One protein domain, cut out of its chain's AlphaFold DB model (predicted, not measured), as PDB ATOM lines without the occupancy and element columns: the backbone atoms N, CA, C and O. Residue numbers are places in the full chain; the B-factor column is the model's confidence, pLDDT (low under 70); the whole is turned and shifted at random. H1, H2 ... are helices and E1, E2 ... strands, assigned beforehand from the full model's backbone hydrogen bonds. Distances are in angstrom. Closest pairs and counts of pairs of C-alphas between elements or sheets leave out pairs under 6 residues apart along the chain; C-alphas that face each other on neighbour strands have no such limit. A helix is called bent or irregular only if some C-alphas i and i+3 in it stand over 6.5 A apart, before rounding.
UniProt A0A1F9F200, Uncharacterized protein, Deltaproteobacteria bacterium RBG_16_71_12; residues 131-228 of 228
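This is residues 131 to 228 of the 228 residues of an uncharacterized protein of Deltaproteobacteria bacterium RBG_16_71_12 (UniProt A0A1F9F200). The model is a flat slab made of six narrow strand hairpins stacked one after another in a row, the chain winding to and fro across the slab as it moves along the longest axis. E2 and E7 each fold back sharply and serve two hairpins, and the short helix H1, between E5 and E6, lies off one long edge of the slab. The printed part has 98 residues, with ten named strands and one named helix in the order E1 E2 E3 E4 E5 H1 E6 E7 E8 E9 E10, and its class is mostly strand. Four antiparallel sheets, E1 - E2 - E3, E4 - E5, E6 - E7 - E8 and E9 - E10, form a stack of sheets, face to face in turn. The whole is compact, with a radius of gyration of the C-alphas of 14.2 A and spans of 44 by 33 by 13 A.

E1, residues 131 to 133, E2, residues 136 to 146, and E3, residues 149 to 153, form a meander, each strand the antiparallel neighbour of the one before. E2 bends by 149 degrees at residue 140; its pairing is staggered, with E1 over 136 to 138 and with E3 over 141 to 146. N 131 and O 138 are 2.9 A apart, and N 144 and O 151 2.8 A, both within hydrogen-bond range. E4, residues 159 to 163, and E5, residues 166 to 170, are a hairpin with N 161 and O 168 at 2.9 A. This sheet and the first are face to face, their best planes 10 degrees apart; the closest C-alphas of E3 and E5 are those of Ala 153 and Cys 169, 5.8 A apart. H1, residues 174 to 178, is apart from E4 and E7; its O i to N i+4 pair is within hydrogen-bond range. E6, residues 186 to 190, E7, residues 193 to 203, and E8, residues 206 to 210, form a second meander, and E7 bends by 149 degrees at residue 197. N 188 and O 195 are 2.9 A apart, as are N 201 and O 208. The sheets E6 E7 E8 and E4 E5 are face to face, their best planes 40 degrees apart; the closest C-alphas of E5 and E7 are those of Asp 170 and Cys 196, 6.0 A apart. E9, residues 216 to 220, and E10, residues 223 to 227, are a hairpin with N 218 and O 225 at 2.8 A. Their sheet and E6 E7 E8 are face to face; the closest C-alphas of E8 and E10 are those of Ala 210 and Cys 226, 5.5 A apart.

E1 begins at C-alpha 131, (9.660, 51.119, 223.418), and E10 ends at C-alpha 227, (38.237, 43.132, 240.918). From first to last C-alpha, E3 measures 13.8 A, E8 13.6 A and the bent E2 10.7 A.

The C-alphas farthest apart are those of Gly 135 and Phe 221, at 44.4 A. The printed part has no cut, no link is long, and no printed residue is under 70 in pLDDT.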
ATOM      1  N   LYS A 131       9.940  49.722 223.084       95.44
ATOM      2  CA  LYS A 131       9.660  51.119 223.418       95.44
ATOM      3  C   LYS A 131       9.975  51.999 222.219       95.44
ATOM      4  O   LYS A 131      10.933  51.744 221.493       95.44
ATOM      5  N   SER A 132       9.153  53.021 221.998       94.31
ATOM      6  CA  SER A 132       9.341  53.978 220.907       94.31
ATOM      7  C   SER A 132       9.278  55.407 221.428       94.31
ATOM      8  O   SER A 132       8.388  55.737 222.207       94.31
ATOM      9  N   ALA A 133      10.207  56.258 220.998       95.00
ATOM     10  CA  ALA A 133      10.221  57.682 221.312       95.00
ATOM     11  C   ALA A 133      10.907  58.458 220.182       95.00
ATOM     12  O   ALA A 133      11.962  58.053 219.698       95.00
ATOM     13  N   TYR A 134      10.307  59.579 219.766       94.38
ATOM     14  CA  TYR A 134      10.849  60.477 218.733       94.38
ATOM     15  C   TYR A 134      11.285  59.760 217.440       94.38
ATOM     16  O   TYR A 134      12.343  60.036 216.882       94.38
ATOM     17  N   GLY A 135      10.480  58.800 216.974       93.56
ATOM     18  CA  GLY A 135      10.750  58.056 215.739       93.56
ATOM     19  C   GLY A 135      11.829  56.972 215.850       93.56
ATOM     20  O   GLY A 135      12.117  56.317 214.854       93.56
ATOM     21  N   LYS A 136      12.401  56.743 217.038       95.44
ATOM     22  CA  LYS A 136      13.256  55.583 217.311       95.44
ATOM     23  C   LYS A 136      12.496  54.527 218.092       95.44
ATOM     24  O   LYS A 136      11.715  54.862 218.982       95.44
ATOM     25  N   THR A 137      12.796  53.268 217.802       95.25
ATOM     26  CA  THR A 137      12.240  52.101 218.486       95.25
ATOM     27  C   THR A 137      13.372  51.154 218.856       95.25
ATOM     28  O   THR A 137      14.240  50.883 218.027       95.25
ATOM     29  N   ALA A 138      13.355  50.646 220.085       95.31
ATOM     30  CA  ALA A 138      14.235  49.569 220.526       95.31
ATOM     31  C   ALA A 138      13.419  48.513 221.275       95.31
ATOM     32  O   ALA A 138      12.432  48.847 221.933       95.31
ATOM     33  N   CYS A 139      13.841  47.256 221.160       95.56
ATOM     34  CA  CYS A 139      13.224  46.121 221.833       95.56
ATOM     35  C   CYS A 139      14.270  45.357 222.642       95.56
ATOM     36  O   CYS A 139      15.424  45.246 222.219       95.56
ATOM     37  N   GLY A 140      13.868  44.835 223.794       96.69
ATOM     38  CA  GLY A 140      14.734  44.068 224.680       96.69
ATOM     39  C   GLY A 140      14.173  44.041 226.093       96.69
ATOM     40  O   GLY A 140      12.965  43.954 226.284       96.69
ATOM     41  N   TYR A 141      15.053  44.121 227.082       95.25
ATOM     42  CA  TYR A 141      14.692  44.147 228.495       95.25
ATOM     43  C   TYR A 141      15.009  45.512 229.099       95.25
ATOM     44  O   TYR A 141      15.953  46.177 228.666       95.25
ATOM     45  N   HIS A 142      14.239  45.914 230.114       95.50
ATOM     46  CA  HIS A 142      14.455  47.152 230.873       95.50
ATOM     47  C   HIS A 142      14.611  48.381 229.962       95.50
ATOM     48  O   HIS A 142      15.575  49.137 230.067       95.50
ATOM     49  N   CYS A 143      13.699  48.561 229.004       97.06
ATOM     50  CA  CYS A 143      13.840  49.576 227.968       97.06
ATOM     51  C   CYS A 143      13.635  50.995 228.515       97.06
ATOM     52  O   CYS A 143      12.581  51.374 229.039       97.06
ATOM     53  N   GLN A 144      14.616  51.855 228.269       97.75
ATOM     54  CA  GLN A 144      14.589  53.262 228.639       97.75
ATOM     55  C   GLN A 144      14.463  54.159 227.409       97.75
ATOM     56  O   GLN A 144      14.918  53.817 226.318       97.75
ATOM     57  N   ALA A 145      13.836  55.321 227.590       96.62
ATOM     58  CA  ALA A 145      13.699  56.338 226.553       96.62
ATOM     59  C   ALA A 145      13.984  57.719 227.145       96.62
ATOM     60  O   ALA A 145      13.407  58.079 228.169       96.62
ATOM     61  N   ALA A 146      14.866  58.485 226.508       96.38
ATOM     62  CA  ALA A 146      15.283  59.801 226.978       96.38
ATOM     63  C   ALA A 146      15.832  60.635 225.817       96.38
ATOM     64  O   ALA A 146      16.589  60.120 225.001       96.38
ATOM     65  N   PHE A 147      15.454  61.918 225.748       93.38
ATOM     66  CA  PHE A 147      15.997  62.908 224.799       93.38
ATOM     67  C   PHE A 147      16.105  62.425 223.341       93.38
ATOM     68  O   PHE A 147      17.105  62.648 222.666       93.38
ATOM     69  N   GLY A 148      15.073  61.744 222.840       94.38
ATOM     70  CA  GLY A 148      15.077  61.246 221.463       94.38
ATOM     71  C   GLY A 148      15.940  60.008 221.222       94.38
ATOM     72  O   GLY A 148      16.242  59.690 220.072       94.38
ATOM     73  N   ASP A 149      16.342  59.303 222.275       96.50
ATOM     74  CA  ASP A 149      16.943  57.976 222.197       96.50
ATOM     75  C   ASP A 149      16.081  56.941 222.921       96.50
ATOM     76  O   ASP A 149      15.345  57.263 223.858       96.50
ATOM     77  N   VAL A 150      16.175  55.691 222.471       97.56
ATOM     78  CA  VAL A 150      15.571  54.531 223.130       97.56
ATOM     79  C   VAL A 150      16.592  53.408 223.131       97.56
ATOM     80  O   VAL A 150      17.174  53.110 222.087       97.56
ATOM     81  N   ARG A 151      16.821  52.785 224.288       98.00
ATOM     82  CA  ARG A 151      17.724  51.636 224.420       98.00
ATOM     83  C   ARG A 151      17.172  50.622 225.402       98.00
ATOM     84  O   ARG A 151      16.443  50.980 226.320       98.00
ATOM     85  N   CYS A 152      17.567  49.377 225.206       97.94
ATOM     86  CA  CYS A 152      17.194  48.250 226.042       97.94
ATOM     87  C   CYS A 152      18.435  47.401 226.319       97.94
ATOM     88  O   CYS A 152      19.370  47.381 225.512       97.94
ATOM     89  N   ALA A 153      18.420  46.674 227.429       97.19
ATOM     90  CA  ALA A 153      19.346  45.584 227.672       97.19
ATOM     91  C   ALA A 153      18.997  44.404 226.754       97.19
ATOM     92  O   ALA A 153      17.834  44.201 226.385       97.19
ATOM     93  N   ARG A 154      19.996  43.607 226.369       96.19
ATOM     94  CA  ARG A 154      19.783  42.435 225.501       96.19
ATOM     95  C   ARG A 154      19.366  41.203 226.290       96.19
ATOM     96  O   ARG A 154      18.821  40.263 225.717       96.19
ATOM     97  N   THR A 155      19.638  41.188 227.588       95.50
ATOM     98  CA  THR A 155      19.373  40.068 228.488       95.50
ATOM     99  C   THR A 155      18.477  40.513 229.638       95.50
ATOM    100  O   THR A 155      18.530  41.659 230.075       95.50
ATOM    101  N   HIS A 156      17.673  39.592 230.168       94.12
ATOM    102  CA  HIS A 156      16.763  39.878 231.284       94.12
ATOM    103  C   HIS A 156      17.485  40.260 232.585       94.12
ATOM    104  O   HIS A 156      16.881  40.881 233.459       94.12
ATOM    105  N   LYS A 157      18.772  39.899 232.700       94.62
ATOM    106  CA  LYS A 157      19.653  40.277 233.813       94.62
ATOM    107  C   LYS A 157      20.452  41.557 233.556       94.62
ATOM    108  O   LYS A 157      21.186  41.969 234.446       94.62
ATOM    109  N   GLY A 158      20.355  42.142 232.361       96.06
ATOM    110  CA  GLY A 158      20.956  43.436 232.051       96.06
ATOM    111  C   GLY A 158      20.214  44.586 232.730       96.06
ATOM    112  O   GLY A 158      19.104  44.404 233.224       96.06
ATOM    113  N   ALA A 159      20.810  45.774 232.740       96.62
ATOM    114  CA  ALA A 159      20.185  46.975 233.292       96.62
ATOM    115  C   ALA A 159      20.381  48.176 232.371       96.62
ATOM    116  O   ALA A 159      21.407  48.296 231.700       96.62
ATOM    117  N   CYS A 160      19.404  49.082 232.377       97.31
ATOM    118  CA  CYS A 160      19.475  50.372 231.706       97.31
ATOM    119  C   CYS A 160      19.056  51.496 232.650       97.31
ATOM    120  O   CYS A 160      17.997  51.422 233.273       97.31
ATOM    121  N   GLU A 161      19.830  52.575 232.660       97.88
ATOM    122  CA  GLU A 161      19.583  53.762 233.476       97.88
ATOM    123  C   GLU A 161      19.653  55.031 232.626       97.88
ATOM    124  O   GLU A 161      20.469  55.146 231.703       97.88
ATOM    125  N   VAL A 162      18.788  55.993 232.949       97.38
ATOM    126  CA  VAL A 162      18.782  57.320 232.329       97.38
ATOM    127  C   VAL A 162      19.367  58.326 233.301       97.38
ATOM    128  O   VAL A 162      18.779  58.619 234.336       97.38
ATOM    129  N   ALA A 163      20.481  58.937 232.920       96.06
ATOM    130  CA  ALA A 163      21.093  59.994 233.706       96.06
ATOM    131  C   ALA A 163      21.701  61.052 232.795       96.06
ATOM    132  O   ALA A 163      22.275  60.736 231.753       96.06
ATOM    133  N   PHE A 164      21.568  62.322 233.186       94.00
ATOM    134  CA  PHE A 164      22.129  63.465 232.447       94.00
ATOM    135  C   PHE A 164      21.751  63.466 230.955       94.00
ATOM    136  O   PHE A 164      22.529  63.849 230.086       94.00
ATOM    137  N   GLY A 165      20.551  62.967 230.662       94.00
ATOM    138  CA  GLY A 165      20.009  62.819 229.317       94.00
ATOM    139  C   GLY A 165      20.670  61.799 228.401       94.00
ATOM    140  O   GLY A 165      20.383  61.777 227.207       94.00
ATOM    141  N   LYS A 166      21.484  60.905 228.959       95.31
ATOM    142  CA  LYS A 166      22.031  59.742 228.270       95.31
ATOM    143  C   LYS A 166      21.427  58.461 228.843       95.31
ATOM    144  O   LYS A 166      21.226  58.345 230.049       95.31
ATOM    145  N   ILE A 167      21.180  57.492 227.966       97.19
ATOM    146  CA  ILE A 167      20.787  56.137 228.354       97.19
ATOM    147  C   ILE A 167      22.035  55.254 228.368       97.19
ATOM    148  O   ILE A 167      22.703  55.100 227.337       97.19
ATOM    149  N   THR A 168      22.346  54.674 229.523       96.94
ATOM    150  CA  THR A 168      23.435  53.706 229.693       96.94
ATOM    151  C   THR A 168      22.818  52.347 229.955       96.94
ATOM    152  O   THR A 168      22.078  52.195 230.918       96.94
ATOM    153  N   CYS A 169      23.118  51.381 229.093       97.31
ATOM    154  CA  CYS A 169      22.689  49.998 229.241       97.31
ATOM    155  C   CYS A 169      23.916  49.104 229.294       97.31
ATOM    156  O   CYS A 169      24.867  49.340 228.542       97.31
ATOM    157  N   ASP A 170      23.869  48.076 230.128       97.19
ATOM    158  CA  ASP A 170      24.900  47.051 230.170       97.19
ATOM    159  C   ASP A 170      24.276  45.671 230.433       97.19
ATOM    160  O   ASP A 170      23.179  45.558 230.986       97.19
ATOM    161  N   ASP A 171      24.947  44.628 229.949       96.69
ATOM    162  CA  ASP A 171      24.500  43.236 230.014       96.69
ATOM    163  C   ASP A 171      25.591  42.389 230.674       96.69
ATOM    164  O   ASP A 171      26.762  42.498 230.294       96.69
ATOM    165  N   PRO A 172      25.240  41.476 231.593       95.50
ATOM    166  CA  PRO A 172      26.238  40.627 232.204       95.50
ATOM    167  C   PRO A 172      26.769  39.583 231.205       95.50
ATOM    168  O   PRO A 172      26.125  39.264 230.196       95.50
ATOM    169  N   PRO A 173      27.940  38.988 231.487       94.69
ATOM    170  CA  PRO A 173      28.470  37.887 230.694       94.69
ATOM    171  C   PRO A 173      27.479  36.724 230.562       94.69
ATOM    172  O   PRO A 173      26.712  36.421 231.476       94.69
ATOM    173  N   ARG A 174      27.545  35.994 229.442       93.12
ATOM    174  CA  ARG A 174      26.601  34.904 229.128       93.12
ATOM    175  C   ARG A 174      26.493  33.843 230.231       93.12
ATOM    176  O   ARG A 174      25.408  33.315 230.445       93.12
ATOM    177  N   TRP A 175      27.586  33.530 230.925       93.06
ATOM    178  CA  TRP A 175      27.573  32.542 232.008       93.06
ATOM    179  C   TRP A 175      26.764  33.013 233.229       93.06
ATOM    180  O   TRP A 175      26.105  32.194 233.860       93.06
ATOM    181  N   VAL A 176      26.724  34.322 233.501       94.44
ATOM    182  CA  VAL A 176      25.907  34.924 234.568       94.44
ATOM    183  C   VAL A 176      24.423  34.884 234.204       94.44
ATOM    184  O   VAL A 176      23.581  34.581 235.043       94.44
ATOM    185  N   VAL A 177      24.089  35.127 232.931       92.69
ATOM    186  CA  VAL A 177      22.703  35.046 232.429       92.69
ATOM    187  C   VAL A 177      22.124  33.641 232.615       92.69
ATOM    188  O   VAL A 177      20.937  33.497 232.891       92.69
ATOM    189  N   LEU A 178      22.960  32.610 232.466       88.62
ATOM    190  CA  LEU A 178      22.566  31.207 232.607       88.62
ATOM    191  C   LEU A 178      22.536  30.724 234.063       88.62
ATOM    192  O   LEU A 178      21.906  29.706 234.344       88.62
ATOM    193  N   ALA A 179      23.212  31.422 234.978       89.19
ATOM    194  CA  ALA A 179      23.215  31.077 236.392       89.19
ATOM    195  C   ALA A 179      21.869  31.487 237.018       89.19
ATOM    196  O   ALA A 179      21.569  32.681 237.035       89.19
ATOM    197  N   PRO A 180      21.050  30.550 237.532       85.31
ATOM    198  CA  PRO A 180      19.698  30.852 238.010       85.31
ATOM    199  C   PRO A 180      19.713  31.885 239.141       85.31
ATOM    200  O   PRO A 180      19.030  32.904 239.041       85.31
ATOM    201  N   ASP A 181      20.602  31.698 240.115       88.50
ATOM    202  CA  ASP A 181      20.682  32.521 241.328       88.50
ATOM    203  C   ASP A 181      21.608  33.737 241.192       88.50
ATOM    204  O   ASP A 181      21.861  34.439 242.169       88.50
ATOM    205  N   ALA A 182      22.139  34.007 239.992       89.94
ATOM    206  CA  ALA A 182      22.960  35.198 239.808       89.94
ATOM    207  C   ALA A 182      22.117  36.467 240.031       89.94
ATOM    208  O   ALA A 182      21.036  36.572 239.430       89.94
ATOM    209  N   PRO A 183      22.609  37.423 240.842       92.56
ATOM    210  CA  PRO A 183      21.884  38.647 241.145       92.56
ATOM    211  C   PRO A 183      21.642  39.471 239.878       92.56
ATOM    212  O   PRO A 183      22.364  39.355 238.888       92.56
ATOM    213  N   ALA A 184      20.618  40.320 239.914       89.12
ATOM    214  CA  ALA A 184      20.442  41.341 238.892       89.12
ATOM    215  C   ALA A 184      21.498  42.438 239.080       89.12
ATOM    216  O   ALA A 184      21.824  42.812 240.210       89.12
ATOM    217  N   MET A 185      22.027  42.958 237.977       94.44
ATOM    218  CA  MET A 185      22.929  44.103 238.032       94.44
ATOM    219  C   MET A 185      22.163  45.399 238.333       94.44
ATOM    220  O   MET A 185      20.960  45.502 238.098       94.44
ATOM    221  N   SER A 186      22.875  46.405 238.833       95.75
ATOM    222  CA  SER A 186      22.320  47.725 239.150       95.75
ATOM    223  C   SER A 186      23.152  48.827 238.507       95.75
ATOM    224  O   SER A 186      24.310  48.608 238.149       95.75
ATOM    225  N   CYS A 187      22.563  50.008 238.348       97.75
ATOM    226  CA  CYS A 187      23.272  51.181 237.861       97.75
ATOM    227  C   CYS A 187      23.467  52.184 238.996       97.75
ATOM    228  O   CYS A 187      22.538  52.472 239.749       97.75
ATOM    229  N   LEU A 188      24.674  52.735 239.095       97.69
ATOM    230  CA  LEU A 188      25.005  53.817 240.009       97.69
ATOM    231  C   LEU A 188      25.300  55.077 239.203       97.69
ATOM    232  O   LEU A 188      26.074  55.046 238.245       97.69
ATOM    233  N   THR A 189      24.702  56.187 239.624       97.50
ATOM    234  CA  THR A 189      24.877  57.500 239.005       97.50
ATOM    235  C   THR A 189      25.427  58.484 240.032       97.50
ATOM    236  O   THR A 189      24.802  58.723 241.062       97.50
ATOM    237  N   ALA A 190      26.583  59.079 239.749       96.25
ATOM    238  CA  ALA A 190      27.185  60.127 240.571       96.25
ATOM    239  C   ALA A 190      28.095  61.026 239.722       96.25
ATOM    240  O   ALA A 190      28.672  60.587 238.731       96.25
ATOM    241  N   TYR A 191      28.232  62.296 240.112       94.38
ATOM    242  CA  TYR A 191      29.159  63.257 239.489       94.38
ATOM    243  C   TYR A 191      29.044  63.394 237.955       94.38
ATOM    244  O   TYR A 191      30.049  63.551 237.265       94.38
ATOM    245  N   GLY A 192      27.840  63.305 237.384       94.62
ATOM    246  CA  GLY A 192      27.679  63.381 235.925       94.62
ATOM    247  C   GLY A 192      27.964  62.067 235.183       94.62
ATOM    248  O   GLY A 192      27.936  62.047 233.953       94.62
ATOM    249  N   ARG A 193      28.251  60.972 235.896       95.38
ATOM    250  CA  ARG A 193      28.581  59.659 235.331       95.38
ATOM    251  C   ARG A 193      27.631  58.577 235.811       95.38
ATOM    252  O   ARG A 193      27.098  58.653 236.914       95.38
ATOM    253  N   THR A 194      27.490  57.550 234.981       97.00
ATOM    254  CA  THR A 194      26.705  56.351 235.271       97.00
ATOM    255  C   THR A 194      27.495  55.127 234.853       97.00
ATOM    256  O   THR A 194      28.007  55.083 233.730       97.00
ATOM    257  N   ALA A 195      27.565  54.142 235.739       97.12
ATOM    258  CA  ALA A 195      28.063  52.808 235.437       97.12
ATOM    259  C   ALA A 195      27.031  51.782 235.902       97.12
ATOM    260  O   ALA A 195      26.328  52.015 236.885       97.12
ATOM    261  N   CYS A 196      26.945  50.666 235.189       97.81
ATOM    262  CA  CYS A 196      26.061  49.564 235.525       97.81
ATOM    263  C   CYS A 196      26.894  48.299 235.720       97.81
ATOM    264  O   CYS A 196      27.893  48.105 235.034       97.81
ATOM    265  N   GLY A 197      26.504  47.462 236.674       97.31
ATOM    266  CA  GLY A 197      27.181  46.207 236.978       97.31
ATOM    267  C   GLY A 197      26.871  45.742 238.393       97.31
ATOM    268  O   GLY A 197      25.775  45.965 238.916       97.31
ATOM    269  N   TYR A 198      27.853  45.107 239.015       96.56
ATOM    270  CA  TYR A 198      27.774  44.590 240.376       96.56
ATOM    271  C   TYR A 198      28.636  45.425 241.318       96.56
ATOM    272  O   TYR A 198      29.616  46.042 240.897       96.56
ATOM    273  N   SER A 199      28.255  45.462 242.597       96.75
ATOM    274  CA  SER A 199      29.050  46.082 243.668       96.75
ATOM    275  C   SER A 199      29.550  47.499 243.337       96.75
ATOM    276  O   SER A 199      30.703  47.835 243.604       96.75
ATOM    277  N   CYS A 200      28.701  48.322 242.712       97.75
ATOM    278  CA  CYS A 200      29.082  49.634 242.200       97.75
ATOM    279  C   CYS A 200      29.566  50.584 243.305       97.75
ATOM    280  O   CYS A 200      28.940  50.693 244.360       97.75
ATOM    281  N   GLN A 201      30.630  51.341 243.029       98.06
ATOM    282  CA  GLN A 201      31.124  52.407 243.900       98.06
ATOM    283  C   GLN A 201      31.401  53.696 243.126       98.06
ATOM    284  O   GLN A 201      31.697  53.687 241.929       98.06
ATOM    285  N   ALA A 202      31.323  54.817 243.842       96.94
ATOM    286  CA  ALA A 202      31.641  56.143 243.335       96.94
ATOM    287  C   ALA A 202      32.699  56.818 244.217       96.94
ATOM    288  O   ALA A 202      32.663  56.700 245.441       96.94
ATOM    289  N   GLY A 203      33.615  57.568 243.607       95.25
ATOM    290  CA  GLY A 203      34.657  58.314 244.312       95.25
ATOM    291  C   GLY A 203      35.211  59.445 243.454       95.25
ATOM    292  O   GLY A 203      35.596  59.205 242.318       95.25
ATOM    293  N   TYR A 204      35.224  60.671 243.995       91.75
ATOM    294  CA  TYR A 204      35.837  61.877 243.403       91.75
ATOM    295  C   TYR A 204      35.651  62.026 241.880       91.75
ATOM    296  O   TYR A 204      36.608  62.215 241.133       91.75
ATOM    297  N   GLY A 205      34.408  61.961 241.401       93.44
ATOM    298  CA  GLY A 205      34.120  62.148 239.976       93.44
ATOM    299  C   GLY A 205      34.165  60.880 239.126       93.44
ATOM    300  O   GLY A 205      33.886  60.967 237.933       93.44
ATOM    301  N   ASP A 206      34.470  59.713 239.699       95.12
ATOM    302  CA  ASP A 206      34.394  58.425 239.006       95.12
ATOM    303  C   ASP A 206      33.300  57.520 239.579       95.12
ATOM    304  O   ASP A 206      32.969  57.592 240.765       95.12
ATOM    305  N   VAL A 207      32.741  56.668 238.719       96.94
ATOM    306  CA  VAL A 207      31.760  55.637 239.083       96.94
ATOM    307  C   VAL A 207      32.106  54.368 238.327       96.94
ATOM    308  O   VAL A 207      32.224  54.401 237.100       96.94
ATOM    309  N   ARG A 208      32.265  53.254 239.041       97.56
ATOM    310  CA  ARG A 208      32.533  51.946 238.436       97.56
ATOM    311  C   ARG A 208      31.764  50.845 239.133       97.56
ATOM    312  O   ARG A 208      31.418  50.958 240.305       97.56
ATOM    313  N   CYS A 209      31.545  49.780 238.385       98.00
ATOM    314  CA  CYS A 209      30.940  48.544 238.842       98.00
ATOM    315  C   CYS A 209      31.810  47.381 238.366       98.00
ATOM    316  O   CYS A 209      32.476  47.497 237.333       98.00
ATOM    317  N   ALA A 210      31.791  46.277 239.102       97.56
ATOM    318  CA  ALA A 210      32.375  45.027 238.654       97.56
ATOM    319  C   ALA A 210      31.491  44.407 237.564       97.56
ATOM    320  O   ALA A 210      30.275  44.636 237.531       97.56
ATOM    321  N   ARG A 211      32.084  43.627 236.656       95.19
ATOM    322  CA  ARG A 211      31.347  42.948 235.577       95.19
ATOM    323  C   ARG A 211      30.806  41.593 236.012       95.19
ATOM    324  O   ARG A 211      29.860  41.098 235.393       95.19
ATOM    325  N   THR A 212      31.391  40.993 237.042       95.62
ATOM    326  CA  THR A 212      30.961  39.714 237.615       95.62
ATOM    327  C   THR A 212      30.249  39.918 238.961       95.62
ATOM    328  O   THR A 212      30.547  40.879 239.671       95.62
ATOM    329  N   PRO A 213      29.309  39.029 239.341       95.88
ATOM    330  CA  PRO A 213      28.646  39.090 240.647       95.88
ATOM    331  C   PRO A 213      29.587  38.988 241.852       95.88
ATOM    332  O   PRO A 213      29.294  39.567 242.894       95.88
ATOM    333  N   ASP A 214      30.697  38.262 241.702       95.06
ATOM    334  CA  ASP A 214      31.693  38.059 242.762       95.06
ATOM    335  C   ASP A 214      32.715  39.205 242.830       95.06
ATOM    336  O   ASP A 214      33.483  39.317 243.789       95.06
ATOM    337  N   GLY A 215      32.722  40.070 241.816       96.31
ATOM    338  CA  GLY A 215      33.598  41.218 241.754       96.31
ATOM    339  C   GLY A 215      33.231  42.291 242.778       96.31
ATOM    340  O   GLY A 215      32.065  42.540 243.111       96.31
ATOM    341  N   VAL A 216      34.259  42.966 243.282       96.94
ATOM    342  CA  VAL A 216      34.132  43.992 244.317       96.94
ATOM    343  C   VAL A 216      34.820  45.250 243.828       96.94
ATOM    344  O   VAL A 216      35.976  45.215 243.409       96.94
ATOM    345  N   CYS A 217      34.119  46.378 243.901       97.69
ATOM    346  CA  CYS A 217      34.741  47.679 243.718       97.69
ATOM    347  C   CYS A 217      35.102  48.290 245.066       97.69
ATOM    348  O   CYS A 217      34.353  48.159 246.032       97.69
ATOM    349  N   GLN A 218      36.223  49.001 245.111       97.50
ATOM    350  CA  GLN A 218      36.655  49.787 246.256       97.50
ATOM    351  C   GLN A 218      37.081  51.181 245.797       97.50
ATOM    352  O   GLN A 218      37.882  51.337 244.872       97.50
ATOM    353  N   ALA A 219      36.550  52.202 246.465       96.25
ATOM    354  CA  ALA A 219      36.977  53.581 246.318       96.25
ATOM    355  C   ALA A 219      38.129  53.879 247.289       96.25
ATOM    356  O   ALA A 219      37.991  53.718 248.501       96.25
ATOM    357  N   SER A 220      39.264  54.339 246.763       93.12
ATOM    358  CA  SER A 220      40.415  54.769 247.563       93.12
ATOM    359  C   SER A 220      41.100  55.962 246.902       93.12
ATOM    360  O   SER A 220      41.301  55.971 245.690       93.12
ATOM    361  N   PHE A 221      41.411  56.998 247.689       90.38
ATOM    362  CA  PHE A 221      42.069  58.239 247.235       90.38
ATOM    363  C   PHE A 221      41.477  58.860 245.952       90.38
ATOM    364  O   PHE A 221      42.191  59.420 245.126       90.38
ATOM    365  N   GLY A 222      40.161  58.749 245.770       88.56
ATOM    366  CA  GLY A 222      39.468  59.301 244.605       88.56
ATOM    367  C   GLY A 222      39.539  58.501 243.318       88.56
ATOM    368  O   GLY A 222      39.103  58.989 242.282       88.56
ATOM    369  N   GLN A 223      40.003  57.259 243.384       92.31
ATOM    370  CA  GLN A 223      39.873  56.299 242.298       92.31
ATOM    371  C   GLN A 223      38.972  55.149 242.732       92.31
ATOM    372  O   GLN A 223      38.983  54.748 243.898       92.31
ATOM    373  N   VAL A 224      38.202  54.613 241.789       96.56
ATOM    374  CA  VAL A 224      37.450  53.374 241.987       96.56
ATOM    375  C   VAL A 224      38.159  52.271 241.212       96.56
ATOM    376  O   VAL A 224      38.327  52.364 239.995       96.56
ATOM    377  N   ALA A 225      38.588  51.230 241.918       96.19
ATOM    378  CA  ALA A 225      39.151  50.023 241.327       96.19
ATOM    379  C   ALA A 225      38.201  48.856 241.587       96.19
ATOM    380  O   ALA A 225      37.622  48.775 242.666       96.19
ATOM    381  N   CYS A 226      38.038  47.972 240.604       97.19
ATOM    382  CA  CYS A 226      37.190  46.790 240.724       97.19
ATOM    383  C   CYS A 226      38.013  45.537 240.431       97.19
ATOM    384  O   CYS A 226      38.821  45.540 239.499       97.19
ATOM    385  N   SER A 227      37.812  44.495 241.232       95.06
ATOM    386  CA  SER A 227      38.237  43.132 240.918       95.06
ATOM    387  C   SER A 227      37.093  42.381 240.242       95.06
ATOM    388  O   SER A 227      35.928  42.672 240.515       95.06
ATOM    389  N   GLU A 228      37.438  41.433 239.371       91.19
ATOM    390  CA  GLU A 228      36.500  40.562 238.646       91.19
ATOM    391  C   GLU A 228      36.537  39.127 239.172       91.19
ATOM    392  O   GLU A 228      37.620  38.717 239.652       91.19
TER     393      GLU A 228